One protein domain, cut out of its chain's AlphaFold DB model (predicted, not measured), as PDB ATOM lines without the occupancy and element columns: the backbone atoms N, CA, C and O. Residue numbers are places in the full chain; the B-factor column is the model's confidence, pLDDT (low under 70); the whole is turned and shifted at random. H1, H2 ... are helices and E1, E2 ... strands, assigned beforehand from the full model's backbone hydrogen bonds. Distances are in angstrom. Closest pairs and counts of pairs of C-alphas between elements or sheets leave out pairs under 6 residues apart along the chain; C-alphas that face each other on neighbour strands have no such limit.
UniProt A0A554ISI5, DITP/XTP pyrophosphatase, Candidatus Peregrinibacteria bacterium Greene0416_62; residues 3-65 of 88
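What this domain is: This is residues 3 to 65 of the 88 residues of the protein "DITP/XTP pyrophosphatase" of Candidatus Peregrinibacteria bacterium Greene0416_62 (UniProt A0A554ISI5). Two unequal lobes: a small one of short helix H1, strand E1 and residues 3 to 4 beside E1, and the long helix H2, with residues 5 to 7 running between them. The long link from E1 folds back alongside H2. The printed part has 63 residues, in the order H1, E1, H2; it is mostly helix by its named elements, though these hold under half of the residues. It is compact, radius of gyration of the C-alphas 12.1 A, spanning 35 by 26 by 15 A.

Where its parts are: H1 is residues 10 to 19, 14.1 A long, from C-alpha 10 at (-11.502, 45.719, 24.099). E1 is residues 26 to 28, 6.3 A. H2 is residues 46 to 63, 26.2 A, ending at C-alpha 63 at (-7.609, 42.482, 47.505).

How they stand to each other: Residues 3 to 4 pair with residues 27 to 28 of E1, parallel; E1 pairs with no named strand. The closest C-alphas of H1 and E1, Ser 17 and Cys 27, are 5.9 A apart. H2 is apart from H1 and E1. In H1 and H2 every O i to N i+4 pair is within hydrogen-bond range.

The domain as a whole: The farthest C-alphas, Ser 24 and Asn 44, are 35.4 A apart. Residues 19 to 24 stand free. The printed part has no cut. E1 to H2 is a long link of 17 residues. Confidence is low at residues 8, 36, 38 and 62 to 65.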
ATOM      1  N   ILE A   3     -12.082  53.437  37.774       79.62
ATOM      2  CA  ILE A   3     -13.124  52.417  37.626       79.62
ATOM      3  C   ILE A   3     -12.543  51.262  36.822       79.62
ATOM      4  O   ILE A   3     -11.979  51.461  35.751       79.62
ATOM      5  N   LEU A   4     -12.690  50.048  37.344       78.88
ATOM      6  CA  LEU A   4     -12.324  48.844  36.618       78.88
ATOM      7  C   LEU A   4     -13.462  48.441  35.680       78.88
ATOM      8  O   LEU A   4     -14.587  48.204  36.126       78.88
ATOM      9  N   ILE A   5     -13.158  48.308  34.393       82.00
ATOM     10  CA  ILE A   5     -14.117  47.830  33.403       82.00
ATOM     11  C   ILE A   5     -13.948  46.318  33.269       82.00
ATOM     12  O   ILE A   5     -13.095  45.839  32.532       82.00
ATOM     13  N   GLY A   6     -14.774  45.553  33.987       72.88
ATOM     14  CA  GLY A   6     -14.762  44.083  34.020       72.88
ATOM     15  C   GLY A   6     -15.227  43.398  32.728       72.88
ATOM     16  O   GLY A   6     -16.111  42.541  32.761       72.88
ATOM     17  N   THR A   7     -14.686  43.791  31.575       74.50
ATOM     18  CA  THR A   7     -14.984  43.207  30.264       74.50
ATOM     19  C   THR A   7     -13.695  42.795  29.563       74.50
ATOM     20  O   THR A   7     -12.686  43.487  29.633       74.50
ATOM     21  N   LYS A   8     -13.736  41.679  28.833       66.94
ATOM     22  CA  LYS A   8     -12.644  41.265  27.935       66.94
ATOM     23  C   LYS A   8     -12.698  41.933  26.571       66.94
ATOM     24  O   LYS A   8     -11.712  41.929  25.834       66.94
ATOM     25  N   ASN A   9     -13.873  42.432  26.194       77.50
ATOM     26  CA  ASN A   9     -14.063  42.995  24.872       77.50
ATOM     27  C   ASN A   9     -13.440  44.389  24.831       77.50
ATOM     28  O   ASN A   9     -14.032  45.347  25.323       77.50
ATOM     29  N   HIS A  10     -12.258  44.479  24.223       74.31
ATOM     30  CA  HIS A  10     -11.502  45.719  24.099       74.31
ATOM     31  C   HIS A  10     -12.307  46.832  23.410       74.31
ATOM     32  O   HIS A  10     -12.187  47.988  23.798       74.31
ATOM     33  N   GLY A  11     -13.191  46.491  22.462       82.19
ATOM     34  CA  GLY A  11     -14.079  47.469  21.825       82.19
ATOM     35  C   GLY A  11     -14.999  48.158  22.834       82.19
ATOM     36  O   GLY A  11     -15.085  49.379  22.851       82.19
ATOM     37  N   LYS A  12     -15.574  47.391  23.773       81.31
ATOM     38  CA  LYS A  12     -16.416  47.953  24.842       81.31
ATOM     39  C   LYS A  12     -15.621  48.819  25.815       81.31
ATOM     40  O   LYS A  12     -16.165  49.778  26.343       81.31
ATOM     41  N   ILE A  13     -14.361  48.476  26.082       80.94
ATOM     42  CA  ILE A  13     -13.500  49.281  26.960       80.94
ATOM     43  C   ILE A  13     -13.247  50.643  26.328       80.94
ATOM     44  O   ILE A  13     -13.367  51.645  27.022       80.94
ATOM     45  N   ILE A  14     -12.948  50.674  25.026       84.00
ATOM     46  CA  ILE A  14     -12.762  51.923  24.285       84.00
ATOM     47  C   ILE A  14     -14.056  52.737  24.314       84.00
ATOM     48  O   ILE A  14     -14.018  53.865  24.782       84.00
ATOM     49  N   GLU A  15     -15.204  52.157  23.941       86.25
ATOM     50  CA  GLU A  15     -16.489  52.877  23.947       86.25
ATOM     51  C   GLU A  15     -16.835  53.455  25.329       86.25
ATOM     52  O   GLU A  15     -17.248  54.608  25.441       86.25
ATOM     53  N   ILE A  16     -16.643  52.675  26.400       84.00
ATOM     54  CA  ILE A  16     -16.911  53.130  27.770       84.00
ATOM     55  C   ILE A  16     -15.901  54.204  28.189       84.00
ATOM     56  O   ILE A  16     -16.285  55.194  28.808       84.00
ATOM     57  N   SER A  17     -14.623  54.037  27.846       83.06
ATOM     58  CA  SER A  17     -13.585  55.020  28.150       83.06
ATOM     59  C   SER A  17     -13.802  56.328  27.396       83.06
ATOM     60  O   SER A  17     -13.572  57.387  27.965       83.06
ATOM     61  N   GLU A  18     -14.255  56.275  26.145       87.50
ATOM     62  CA  GLU A  18     -14.605  57.455  25.357       87.50
ATOM     63  C   GLU A  18     -15.850  58.140  25.923       87.50
ATOM     64  O   GLU A  18     -15.836  59.353  26.133       87.50
ATOM     65  N   ALA A  19     -16.888  57.374  26.277       86.19
ATOM     66  CA  ALA A  19     -18.090  57.906  26.918       86.19
ATOM     67  C   ALA A  19     -17.793  58.571  28.277       86.19
ATOM     68  O   ALA A  19     -18.442  59.550  28.647       86.19
ATOM     69  N   LEU A  20     -16.802  58.060  29.014       82.56
ATOM     70  CA  LEU A  20     -16.362  58.596  30.304       82.56
ATOM     71  C   LEU A  20     -15.205  59.599  30.191       82.56
ATOM     72  O   LEU A  20     -14.834  60.179  31.208       82.56
ATOM     73  N   SER A  21     -14.674  59.856  28.993       80.44
ATOM     74  CA  SER A  21     -13.548  60.776  28.754       80.44
ATOM     75  C   SER A  21     -13.855  62.215  29.198       80.44
ATOM     76  O   SER A  21     -12.969  62.963  29.603       80.44
ATOM     77  N   GLY A  22     -15.139  62.594  29.202       81.62
ATOM     78  CA  GLY A  22     -15.608  63.878  29.736       81.62
ATOM     79  C   GLY A  22     -15.607  63.980  31.269       81.62
ATOM     80  O   GLY A  22     -15.882  65.048  31.812       81.62
ATOM     81  N   LEU A  23     -15.317  62.891  31.981       78.69
ATOM     82  CA  LEU A  23     -15.232  62.830  33.437       78.69
ATOM     83  C   LEU A  23     -13.781  62.537  33.842       78.69
ATOM     84  O   LEU A  23     -13.061  61.831  33.147       78.69
ATOM     85  N   SER A  24     -13.331  63.033  35.001       80.50
ATOM     86  CA  SER A  24     -11.992  62.735  35.555       80.50
ATOM     87  C   SER A  24     -11.903  61.303  36.128       80.50
ATOM     88  O   SER A  24     -11.548  61.078  37.298       80.50
ATOM     89  N   ILE A  25     -12.308  60.330  35.312       80.94
ATOM     90  CA  ILE A  25     -12.408  58.907  35.610       80.94
ATOM     91  C   ILE A  25     -11.407  58.158  34.734       80.94
ATOM     92  O   ILE A  25     -11.449  58.228  33.513       80.94
ATOM     93  N   GLU A  26     -10.526  57.398  35.373       80.38
ATOM     94  CA  GLU A  26      -9.578  56.523  34.691       80.38
ATOM     95  C   GLU A  26     -10.187  55.121  34.562       80.38
ATOM     96  O   GLU A  26     -10.526  54.493  35.572       80.38
ATOM     97  N   CYS A  27     -10.345  54.644  33.326       81.19
ATOM     98  CA  CYS A  27     -10.844  53.303  33.038       81.19
ATOM     99  C   CYS A  27      -9.688  52.297  33.075       81.19
ATOM    100  O   CYS A  27      -8.755  52.384  32.280       81.19
ATOM    101  N   LEU A  28      -9.749  51.338  33.998       78.12
ATOM    102  CA  LEU A  28      -8.746  50.289  34.157       78.12
ATOM    103  C   LEU A  28      -9.212  48.986  33.499       78.12
ATOM    104  O   LEU A  28     -10.366  48.579  33.661       78.12
ATOM    105  N   ASP A  29      -8.301  48.308  32.797       79.19
ATOM    106  CA  ASP A  29      -8.521  46.963  32.250       79.19
ATOM    107  C   ASP A  29      -8.158  45.894  33.311       79.19
ATOM    108  O   ASP A  29      -7.138  46.037  33.998       79.19
ATOM    109  N   PRO A  30      -8.933  44.802  33.450       74.81
ATOM    110  CA  PRO A  30      -8.644  43.692  34.363       74.81
ATOM    111  C   PRO A  30      -7.235  43.106  34.204       74.81
ATOM    112  O   PRO A  30      -6.587  42.755  35.189       74.81
ATOM    113  N   ARG A  31      -6.707  43.072  32.979       73.12
ATOM    114  CA  ARG A  31      -5.342  42.620  32.684       73.12
ATOM    115  C   ARG A  31      -4.299  43.598  33.212       73.12
ATOM    116  O   ARG A  31      -3.234  43.166  33.641       73.12
ATOM    117  N   SER A  32      -4.608  44.896  33.215       72.00
ATOM    118  CA  SER A  32      -3.721  45.944  33.737       72.00
ATOM    119  C   SER A  32      -3.555  45.845  35.256       72.00
ATOM    120  O   SER A  32      -2.465  46.078  35.771       72.00
ATOM    121  N   VAL A  33      -4.597  45.403  35.968       71.56
ATOM    122  CA  VAL A  33      -4.553  45.155  37.422       71.56
ATOM    123  C   VAL A  33      -4.054  43.750  37.795       71.56
ATOM    124  O   VAL A  33      -4.075  43.382  38.966       71.56
ATOM    125  N   GLY A  34      -3.585  42.955  36.828       71.62
ATOM    126  CA  GLY A  34      -3.027  41.623  37.080       71.62
ATOM    127  C   GLY A  34      -4.064  40.507  37.246       71.62
ATOM    128  O   GLY A  34      -3.698  39.387  37.600       71.62
ATOM    129  N   ILE A  35      -5.340  40.769  36.947       72.75
ATOM    130  CA  ILE A  35      -6.393  39.751  36.944       72.75
ATOM    131  C   ILE A  35      -6.348  39.032  35.594       72.75
ATOM    132  O   ILE A  35      -6.823  39.540  34.579       72.75
ATOM    133  N   LYS A  36      -5.720  37.853  35.585       68.56
ATOM    134  CA  LYS A  36      -5.634  36.962  34.412       68.56
ATOM    135  C   LYS A  36      -6.698  35.869  34.407       68.56
ATOM    136  O   LYS A  36      -6.842  35.172  33.411       68.56
ATOM    137  N   GLU A  37      -7.368  35.689  35.537       73.94
ATOM    138  CA  GLU A  37      -8.419  34.698  35.687       73.94
ATOM    139  C   GLU A  37      -9.745  35.240  35.186       73.94
ATOM    140  O   GLU A  37     -10.034  36.438  35.265       73.94
ATOM    141  N   ASP A  38     -10.548  34.308  34.702       69.56
ATOM    142  CA  ASP A  38     -11.821  34.598  34.093       69.56
ATOM    143  C   ASP A  38     -12.944  34.092  34.984       69.56
ATOM    144  O   ASP A  38     -12.878  32.951  35.447       69.56
ATOM    145  N   PRO A  39     -13.960  34.926  35.247       75.06
ATOM    146  CA  PRO A  39     -15.117  34.495  36.008       75.06
ATOM    147  C   PRO A  39     -15.834  33.364  35.284       75.06
ATOM    148  O   PRO A  39     -15.983  33.388  34.062       75.06
ATOM    149  N   GLU A  40     -16.331  32.412  36.063       75.44
ATOM    150  CA  GLU A  40     -17.184  31.351  35.552       75.44
ATOM    151  C   GLU A  40     -18.528  31.944  35.099       75.44
ATOM    152  O   GLU A  40     -19.227  32.614  35.860       75.44
ATOM    153  N   GLU A  41     -18.882  31.740  33.830       76.38
ATOM    154  CA  GLU A  41     -20.126  32.242  33.239       76.38
ATOM    155  C   GLU A  41     -21.226  31.179  33.367       76.38
ATOM    156  O   GLU A  41     -21.594  30.525  32.396       76.38
ATOM    157  N   THR A  42     -21.735  30.978  34.585       83.38
ATOM    158  CA  THR A  42     -22.791  29.977  34.863       83.38
ATOM    159  C   THR A  42     -24.216  30.497  34.655       83.38
ATOM    160  O   THR A  42     -25.182  29.745  34.778       83.38
ATOM    161  N   GLY A  43     -24.379  31.793  34.376       78.06
ATOM    162  CA  GLY A  43     -25.686  32.431  34.266       78.06
ATOM    163  C   GLY A  43     -26.381  32.112  32.944       78.06
ATOM    164  O   GLY A  43     -25.772  32.126  31.873       78.06
ATOM    165  N   ASN A  44     -27.697  31.911  33.005       83.19
ATOM    166  CA  ASN A  44     -28.525  31.688  31.816       83.19
ATOM    167  C   ASN A  44     -28.905  32.995  31.101       83.19
ATOM    168  O   ASN A  44     -29.431  32.966  29.989       83.19
ATOM    169  N   THR A  45     -28.638  34.153  31.716       83.75
ATOM    170  CA  THR A  45     -28.924  35.472  31.141       83.75
ATOM    171  C   THR A  45     -27.684  36.361  31.064       83.75
ATOM    172  O   THR A  45     -26.746  36.258  31.857       83.75
ATOM    173  N   PHE A  46     -27.695  37.312  30.122       77.44
ATOM    174  CA  PHE A  46     -26.631  38.315  30.001       77.44
ATOM    175  C   PHE A  46     -26.464  39.162  31.268       77.44
ATOM    176  O   PHE A  46     -25.340  39.536  31.600       77.44
ATOM    177  N   ALA A  47     -27.561  39.450  31.976       80.69
ATOM    178  CA  ALA A  47     -27.544  40.236  33.204       80.69
ATOM    179  C   ALA A  47     -26.852  39.482  34.350       80.69
ATOM    180  O   ALA A  47     -25.981  40.044  35.013       80.69
ATOM    181  N   GLU A  48     -27.174  38.200  34.542       81.38
ATOM    182  CA  GLU A  48     -26.515  37.352  35.542       81.38
ATOM    183  C   GLU A  48     -25.031  37.176  35.226       81.38
ATOM    184  O   GLU A  48     -24.191  37.321  36.112       81.38
ATOM    185  N   ASN A  49     -24.692  36.950  33.955       80.31
ATOM    186  CA  ASN A  49     -23.301  36.840  33.523       80.31
ATOM    187  C   ASN A  49     -22.529  38.148  33.752       80.31
ATOM    188  O   ASN A  49     -21.381  38.122  34.192       80.31
ATOM    189  N   ALA A  50     -23.142  39.309  33.497       79.69
ATOM    190  CA  ALA A  50     -22.531  40.609  33.776       79.69
ATOM    191  C   ALA A  50     -22.337  40.853  35.282       79.69
ATOM    192  O   ALA A  50     -21.286  41.352  35.685       79.69
ATOM    193  N   LEU A  51     -23.312  40.471  36.113       82.94
ATOM    194  CA  LEU A  51     -23.227  40.608  37.566       82.94
ATOM    195  C   LEU A  51     -22.141  39.700  38.158       82.94
ATOM    196  O   LEU A  51     -21.359  40.163  38.985       82.94
ATOM    197  N   GLN A  52     -22.065  38.441  37.719       82.62
ATOM    198  CA  GLN A  52     -21.026  37.495  38.138       82.62
ATOM    199  C   GLN A  52     -19.633  38.007  37.770       82.62
ATOM    200  O   GLN A  52     -18.753  38.063  38.627       82.62
ATOM    201  N   LYS A  53     -19.469  38.498  36.534       79.81
ATOM    202  CA  LYS A  53     -18.253  39.191  36.092       79.81
ATOM    203  C   LYS A  53     -17.902  40.355  37.016       79.81
ATOM    204  O   LYS A  53     -16.800  40.403  37.557       79.81
ATOM    205  N   ALA A  54     -18.839  41.274  37.240       79.69
ATOM    206  CA  ALA A  54     -18.611  42.446  38.080       79.69
ATOM    207  C   ALA A  54     -18.229  42.066  39.518       79.69
ATOM    208  O   ALA A  54     -17.297  42.648  40.067       79.69
ATOM    209  N   ARG A  55     -18.903  41.074  40.115       80.75
ATOM    210  CA  ARG A  55     -18.600  40.561  41.459       80.75
ATOM    211  C   ARG A  55     -17.205  39.955  41.532       80.75
ATOM    212  O   ARG A  55     -16.439  40.362  42.396       80.75
ATOM    213  N   PHE A  56     -16.860  39.075  40.597       83.19
ATOM    214  CA  PHE A  56     -15.545  38.440  40.530       83.19
ATOM    215  C   PHE A  56     -14.413  39.468  40.450       83.19
ATOM    216  O   PHE A  56     -13.477  39.443  41.252       83.19
ATOM    217  N   TYR A  57     -14.527  40.423  39.522       77.00
ATOM    218  CA  TYR A  57     -13.533  41.479  39.380       77.00
ATOM    219  C   TYR A  57     -13.498  42.388  40.611       77.00
ATOM    220  O   TYR A  57     -12.421  42.726  41.084       77.00
ATOM    221  N   PHE A  58     -14.651  42.734  41.187       78.50
ATOM    222  CA  PHE A  58     -14.722  43.563  42.389       78.50
ATOM    223  C   PHE A  58     -14.095  42.895  43.616       78.50
ATOM    224  O   PHE A  58     -13.376  43.555  44.364       78.50
ATOM    225  N   GLU A  59     -14.327  41.602  43.835       77.56
ATOM    226  CA  GLU A  59     -13.707  40.860  44.936       77.56
ATOM    227  C   GLU A  59     -12.197  40.755  44.766       77.56
ATOM    228  O   GLU A  59     -11.450  40.957  45.725       77.56
ATOM    229  N   ARG A  60     -11.726  40.537  43.536       75.00
ATOM    230  CA  ARG A  60     -10.290  40.479  43.272       75.00
ATOM    231  C   ARG A  60      -9.632  41.851  43.404       75.00
ATOM    232  O   ARG A  60      -8.580  41.967  44.024       75.00
ATOM    233  N   THR A  61     -10.273  42.911  42.921       70.31
ATOM    234  CA  THR A  61      -9.783  44.288  43.081       70.31
ATOM    235  C   THR A  61      -9.893  44.795  44.514       70.31
ATOM    236  O   THR A  61      -9.109  45.643  44.904       70.31
ATOM    237  N   LYS A  62     -10.786  44.261  45.354       63.00
ATOM    238  CA  LYS A  62     -10.773  44.562  46.796       63.00
ATOM    239  C   LYS A  62      -9.496  44.079  47.491       63.00
ATOM    240  O   LYS A  62      -9.042  44.747  48.415       63.00
ATOM    241  N   GLY A  63      -8.922  42.957  47.048       46.88
ATOM    242  CA  GLY A  63      -7.609  42.482  47.505       46.88
ATOM    243  C   GLY A  63      -6.449  43.303  46.932       46.88
ATOM    244  O   GLY A  63      -5.443  43.515  47.602       46.88
ATOM    245  N   HIS A  64      -6.627  43.841  45.726       46.66
ATOM    246  CA  HIS A  64      -5.761  44.856  45.128       46.66
ATOM    247  C   HIS A  64      -6.308  46.247  45.439       46.66
ATOM    248  O   HIS A  64      -6.640  47.004  44.520       46.66
ATOM    249  N   ALA A  65      -6.453  46.567  46.732       38.47
ATOM    250  CA  ALA A  65      -6.656  47.947  47.150       38.47
ATOM    251  C   ALA A  65      -5.724  48.810  46.299       38.47
ATOM    252  O   ALA A  65      -4.543  48.483  46.170       38.47
TER     253      ALA A  65